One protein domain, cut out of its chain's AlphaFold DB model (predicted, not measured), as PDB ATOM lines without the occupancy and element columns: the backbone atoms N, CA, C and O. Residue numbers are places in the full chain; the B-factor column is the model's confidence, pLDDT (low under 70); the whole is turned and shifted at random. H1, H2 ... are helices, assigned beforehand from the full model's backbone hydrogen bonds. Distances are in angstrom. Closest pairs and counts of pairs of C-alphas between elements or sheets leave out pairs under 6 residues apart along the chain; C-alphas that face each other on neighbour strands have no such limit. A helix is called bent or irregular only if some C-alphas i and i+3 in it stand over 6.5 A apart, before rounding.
ATOM      1  N   ASP A  77     203.126 186.109 141.244       68.50
ATOM      2  CA  ASP A  77     203.161 187.571 141.037       68.50
ATOM      3  C   ASP A  77     203.825 187.980 139.701       68.50
ATOM      4  O   ASP A  77     203.338 188.882 139.014       68.50
ATOM      5  N   ASP A  78     204.874 187.268 139.277       67.88
ATOM      6  CA  ASP A  78     205.545 187.494 137.988       67.88
ATOM      7  C   ASP A  78     204.636 187.143 136.794       67.88
ATOM      8  O   ASP A  78     204.565 187.879 135.810       67.88
ATOM      9  N   SER A  79     203.836 186.079 136.923       68.62
ATOM     10  CA  SER A  79     202.856 185.661 135.913       68.62
ATOM     11  C   SER A  79     201.663 186.614 135.824       68.62
ATOM     12  O   SER A  79     201.086 186.751 134.747       68.62
ATOM     13  N   ILE A  80     201.276 187.270 136.925       71.94
ATOM     14  CA  ILE A  80     200.208 188.282 136.929       71.94
ATOM     15  C   ILE A  80     200.659 189.512 136.143       71.94
ATOM     16  O   ILE A  80     199.901 190.040 135.332       71.94
ATOM     17  N   LYS A  81     201.890 189.975 136.376       72.44
ATOM     18  CA  LYS A  81     202.434 191.166 135.717       72.44
ATOM     19  C   LYS A  81     202.570 190.967 134.205       72.44
ATOM     20  O   LYS A  81     202.201 191.857 133.437       72.44
ATOM     21  N   ASP A  82     203.017 189.787 133.788       72.06
ATOM     22  CA  ASP A  82     203.105 189.428 132.373       72.06
ATOM     23  C   ASP A  82     201.718 189.226 131.745       72.06
ATOM     24  O   ASP A  82     201.463 189.728 130.652       72.06
ATOM     25  N   ALA A  83     200.766 188.602 132.449       68.31
ATOM     26  CA  ALA A  83     199.386 188.458 131.972       68.31
ATOM     27  C   ALA A  83     198.582 189.777 131.970       68.31
ATOM     28  O   ALA A  83     197.537 189.857 131.321       68.31
ATOM     29  N   LEU A  84     199.055 190.805 132.684       72.50
ATOM     30  CA  LEU A  84     198.564 192.190 132.620       72.50
ATOM     31  C   LEU A  84     199.321 193.043 131.589       72.50
ATOM     32  O   LEU A  84     198.968 194.207 131.382       72.50
ATOM     33  N   SER A  85     200.348 192.488 130.947       73.44
ATOM     34  CA  SER A  85     201.045 193.125 129.834       73.44
ATOM     35  C   SER A  85     200.326 192.828 128.510       73.44
ATOM     36  O   SER A  85     199.541 191.889 128.403       73.44
ATOM     37  N   SER A  86     200.534 193.710 127.527       58.03
ATOM     38  CA  SER A  86     199.774 193.837 126.271       58.03
ATOM     39  C   SER A  86     199.245 192.505 125.697       58.03
ATOM     40  O   SER A  86     200.026 191.631 125.329       58.03
ATOM     41  N   ASN A  87     197.910 192.402 125.596       63.62
ATOM     42  CA  ASN A  87     197.110 191.271 125.086       63.62
ATOM     43  C   ASN A  87     196.983 190.015 125.977       63.62
ATOM     44  O   ASN A  87     196.537 188.973 125.497       63.62
ATOM     45  N   GLY A  88     197.317 190.085 127.267       65.94
ATOM     46  CA  GLY A  88     197.020 188.993 128.198       65.94
ATOM     47  C   GLY A  88     195.547 188.938 128.641       65.94
ATOM     48  O   GLY A  88     194.874 189.960 128.752       65.94
ATOM     49  N   VAL A  89     195.045 187.739 128.962       71.62
ATOM     50  CA  VAL A  89     193.646 187.474 129.383       71.62
ATOM     51  C   VAL A  89     193.216 188.308 130.603       71.62
ATOM     52  O   VAL A  89     192.039 188.640 130.758       71.62
ATOM     53  N   LEU A  90     194.160 188.698 131.469       77.44
ATOM     54  CA  LEU A  90     193.853 189.553 132.618       77.44
ATOM     55  C   LEU A  90     193.590 191.014 132.226       77.44
ATOM     56  O   LEU A  90     192.934 191.723 132.988       77.44
ATOM     57  N   VAL A  91     194.045 191.466 131.053       79.62
ATOM     58  CA  VAL A  91     193.729 192.798 130.513       79.62
ATOM     59  C   VAL A  91     192.248 192.879 130.142       79.62
ATOM     60  O   VAL A  91     191.568 193.822 130.547       79.62
ATOM     61  N   ASP A  92     191.724 191.867 129.451       76.12
ATOM     62  CA  ASP A  92     190.300 191.790 129.096       76.12
ATOM     63  C   ASP A  92     189.423 191.643 130.340       76.12
ATOM     64  O   ASP A  92     188.410 192.329 130.485       76.12
ATOM     65  N   TYR A  93     189.864 190.821 131.297       79.31
ATOM     66  CA  TYR A  93     189.205 190.716 132.594       79.31
ATOM     67  C   TYR A  93     189.181 192.061 133.340       79.31
ATOM     68  O   TYR A  93     188.147 192.457 133.878       79.31
ATOM     69  N   LEU A  94     190.285 192.815 133.332       83.38
ATOM     70  CA  LEU A  94     190.348 194.147 133.936       83.38
ATOM     71  C   LEU A  94     189.394 195.140 133.253       83.38
ATOM     72  O   LEU A  94     188.782 195.959 133.943       83.38
ATOM     73  N   HIS A  95     189.257 195.088 131.927       83.25
ATOM     74  CA  HIS A  95     188.285 195.910 131.203       83.25
ATOM     75  C   HIS A  95     186.848 195.556 131.589       83.25
ATOM     76  O   HIS A  95     186.091 196.452 131.957       83.25
ATOM     77  N   LEU A  96     186.506 194.265 131.637       81.81
ATOM     78  CA  LEU A  96     185.182 193.814 132.068       81.81
ATOM     79  C   LEU A  96     184.847 194.290 133.492       81.81
ATOM     80  O   LEU A  96     183.745 194.776 133.745       81.81
ATOM     81  N   LEU A  97     185.812 194.217 134.417       85.25
ATOM     82  CA  LEU A  97     185.638 194.728 135.781       85.25
ATOM     83  C   LEU A  97     185.384 196.244 135.811       85.25
ATOM     84  O   LEU A  97     184.566 196.714 136.607       85.25
ATOM     85  N   LYS A  98     186.072 197.023 134.965       86.06
ATOM     86  CA  LYS A  98     185.842 198.472 134.849       86.06
ATOM     87  C   LYS A  98     184.446 198.769 134.312       86.06
ATOM     88  O   LYS A  98     183.759 199.614 134.887       86.06
ATOM     89  N   ASP A  99     184.012 198.053 133.284       84.69
ATOM     90  CA  ASP A  99     182.692 198.242 132.682       84.69
ATOM     91  C   ASP A  99     181.573 197.881 133.662       84.69
ATOM     92  O   ASP A  99     180.651 198.672 133.876       84.69
ATOM     93  N   MET A 100     181.698 196.748 134.357       84.44
ATOM     94  CA  MET A 100     180.774 196.364 135.427       84.44
ATOM     95  C   MET A 100     180.706 197.422 136.533       84.44
ATOM     96  O   MET A 100     179.620 197.749 137.010       84.44
ATOM     97  N   LYS A 101     181.847 197.999 136.933       87.12
ATOM     98  CA  LYS A 101     181.877 199.084 137.925       87.12
ATOM     99  C   LYS A 101     181.101 200.311 137.441       87.12
ATOM    100  O   LYS A 101     180.352 200.895 138.222       87.12
ATOM    101  N   VAL A 102     181.261 200.704 136.177       91.06
ATOM    102  CA  VAL A 102     180.511 201.828 135.591       91.06
ATOM    103  C   VAL A 102     179.011 201.538 135.611       91.06
ATOM    104  O   VAL A 102     178.233 202.382 136.054       91.06
ATOM    105  N   GLN A 103     178.598 200.336 135.205       85.38
ATOM    106  CA  GLN A 103     177.188 199.941 135.226       85.38
ATOM    107  C   GLN A 103     176.601 199.952 136.643       85.38
ATOM    108  O   GLN A 103     175.526 200.514 136.852       85.38
ATOM    109  N   LEU A 104     177.314 199.407 137.632       89.69
ATOM    110  CA  LEU A 104     176.875 199.417 139.031       89.69
ATOM    111  C   LEU A 104     176.739 200.839 139.590       89.69
ATOM    112  O   LEU A 104     175.755 201.127 140.267       89.69
ATOM    113  N   ASN A 105     177.662 201.747 139.262       89.50
ATOM    114  CA  ASN A 105     177.565 203.153 139.667       89.50
ATOM    115  C   ASN A 105     176.330 203.851 139.069       89.50
ATOM    116  O   ASN A 105     175.695 204.672 139.735       89.50
ATOM    117  N   ASN A 106     175.972 203.520 137.824       89.62
ATOM    118  CA  ASN A 106     174.767 204.050 137.183       89.62
ATOM    119  C   ASN A 106     173.501 203.546 137.889       89.62
ATOM    120  O   ASN A 106     172.609 204.339 138.188       89.62
ATOM    121  N   VAL A 107     173.442 202.248 138.211       91.31
ATOM    122  CA  VAL A 107     172.328 201.658 138.974       91.31
ATOM    123  C   VAL A 107     172.231 202.276 140.367       91.31
ATOM    124  O   VAL A 107     171.140 202.639 140.798       91.31
ATOM    125  N   GLN A 108     173.357 202.462 141.056       88.94
ATOM    126  CA  GLN A 108     173.386 203.129 142.356       88.94
ATOM    127  C   GLN A 108     172.831 204.556 142.265       88.94
ATOM    128  O   GLN A 108     171.954 204.920 143.042       88.94
ATOM    129  N   SER A 109     173.273 205.333 141.272       91.44
ATOM    130  CA  SER A 109     172.787 206.702 141.059       91.44
ATOM    131  C   SER A 109     171.279 206.739 140.774       91.44
ATOM    132  O   SER A 109     170.575 207.622 141.261       91.44
ATOM    133  N   PHE A 110     170.769 205.762 140.016       93.81
ATOM    134  CA  PHE A 110     169.338 205.597 139.757       93.81
ATOM    135  C   PHE A 110     168.544 205.307 141.040       93.81
ATOM    136  O   PHE A 110     167.508 205.937 141.267       93.81
ATOM    137  N   LEU A 111     169.032 204.383 141.876       93.25
ATOM    138  CA  LEU A 111     168.405 204.030 143.153       93.25
ATOM    139  C   LEU A 111     168.399 205.221 144.116       93.25
ATOM    140  O   LEU A 111     167.351 205.540 144.670       93.25
ATOM    141  N   ASP A 112     169.526 205.922 144.256       90.44
ATOM    142  CA  ASP A 112     169.641 207.103 145.117       90.44
ATOM    143  C   ASP A 112     168.665 208.211 144.691       90.44
ATOM    144  O   ASP A 112     168.017 208.831 145.537       90.44
ATOM    145  N   ALA A 113     168.515 208.443 143.383       95.25
ATOM    146  CA  ALA A 113     167.556 209.413 142.859       95.25
ATOM    147  C   ALA A 113     166.101 209.022 143.172       95.25
ATOM    148  O   ALA A 113     165.311 209.874 143.579       95.25
ATOM    149  N   HIS A 114     165.751 207.739 143.027       93.06
ATOM    150  CA  HIS A 114     164.402 207.251 143.327       93.06
ATOM    151  C   HIS A 114     164.085 207.290 144.822       93.06
ATOM    152  O   HIS A 114     162.984 207.687 145.195       93.06
ATOM    153  N   ILE A 115     165.040 206.922 145.678       93.25
ATOM    154  CA  ILE A 115     164.879 207.005 147.133       93.25
ATOM    155  C   ILE A 115     164.603 208.454 147.540       93.25
ATOM    156  O   ILE A 115     163.601 208.705 148.205       93.25
ATOM    157  N   ARG A 116     165.418 209.410 147.068       93.06
ATOM    158  CA  ARG A 116     165.221 210.842 147.353       93.06
ATOM    159  C   ARG A 116     163.854 211.338 146.897       93.06
ATOM    160  O   ARG A 116     163.156 211.974 147.674       93.06
ATOM    161  N   LEU A 117     163.444 210.993 145.675       95.12
ATOM    162  CA  LEU A 117     162.131 211.373 145.150       95.12
ATOM    163  C   LEU A 117     160.991 210.880 146.052       95.12
ATOM    164  O   LEU A 117     160.077 211.637 146.371       95.12
ATOM    165  N   LEU A 118     161.029 209.610 146.461       93.75
ATOM    166  CA  LEU A 118     159.990 209.029 147.312       93.75
ATOM    167  C   LEU A 118     159.996 209.626 148.725       93.75
ATOM    168  O   LEU A 118     158.928 209.823 149.309       93.75
ATOM    169  N   GLU A 119     161.172 209.932 149.272       92.12
ATOM    170  CA  GLU A 119     161.305 210.624 150.557       92.12
ATOM    171  C   GLU A 119     160.752 212.052 150.496       92.12
ATOM    172  O   GLU A 119     159.998 212.440 151.391       92.12
ATOM    173  N   ASP A 120     161.035 212.790 149.421       93.44
ATOM    174  CA  ASP A 120     160.515 214.141 149.195       93.44
ATOM    175  C   ASP A 120     158.984 214.134 149.081       93.44
ATOM    176  O   ASP A 120     158.311 214.927 149.741       93.44
ATOM    177  N   ILE A 121     158.413 213.198 148.311       92.19
ATOM    178  CA  ILE A 121     156.954 213.026 148.191       92.19
ATOM    179  C   ILE A 121     156.332 212.708 149.554       92.19
ATOM    180  O   ILE A 121     155.314 213.288 149.925       92.19
ATOM    181  N   LYS A 122     156.945 211.805 150.329       89.25
ATOM    182  CA  LYS A 122     156.472 211.445 151.673       89.25
ATOM    183  C   LYS A 122     156.522 212.629 152.648       89.25
ATOM    184  O   LYS A 122     155.700 212.689 153.561       89.25
ATOM    185  N   ALA A 123     157.492 213.529 152.496       85.62
ATOM    186  CA  ALA A 123     157.681 214.690 153.362       85.62
ATOM    187  C   ALA A 123     156.743 215.867 153.034       85.62
ATOM    188  O   ALA A 123     156.618 216.787 153.847       85.62
ATOM    189  N   GLN A 124     156.072 215.858 151.878       84.06
ATOM    190  CA  GLN A 124     155.127 216.914 151.517       84.06
ATOM    191  C   GLN A 124     153.866 216.864 152.401       84.06
ATOM    192  O   GLN A 124     153.274 215.797 152.588       84.06
TER     193      GLN A 124
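AT A GLANCE: This is residues 77 to 124 of the 132 residues of the protein "PPUP3152" of Poeciliopsis prolifica (blackstripe livebearer) (UniProt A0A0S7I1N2). Picture an L with one very long arm: the short helix H1 comes first, the chain turns a corner at once, and the long helix H2 runs away from it at about a right angle. Most of H2, residues 95 to 123, stands free with Gln 124 and makes the length. The printed part has 48 residues with two named helices, H1 then H2, and no named strand, and its class is all helix. It is extended, with a radius of gyration of the C-alphas of 19.1 A, and its C-alphas span 59 by 17 by 9 A, a rod in outline.

HOW THE PARTS SIT: Start at H1, residues 77 to 83, and go on through the tight link of 5 residues to H2, residues 89 to 123. The two helices touch only at the corner by their link, with 4 pairs of C-alphas within 8 A. Look there for their closest C-alphas, those of Ala 83 and Leu 90, 5.7 A apart. H2 touches H1 with residues 89 to 91 alone. Their lines stand at 90 degrees, about perpendicular, and their centres are 30.8 A apart. In H1 and H2 every backbone O i to N i+4 pair is within hydrogen-bond range.

IN THESE COORDINATES: Find C-alpha 77 at (203.161, 187.571, 141.037), where H1 begins; its seven residues end at Ala 83. Next find C-alpha 89 at (193.646, 187.474, 129.383); from there the 35 residues of H2 run 51.1 A to C-alpha 123 at (157.681, 214.690, 153.362). Neither helix is bent.

THE WHOLE: The two C-alphas farthest apart are those of Asp 78 and Gln 124, at 59.9 A. The printed part has no cut, and its one link between helices is tight. In the B-factor column the mean pLDDT of the printed part is 82.9; look for values under 70 at residues 77 to 79, residue 83 and residues 86 to 88 of this model.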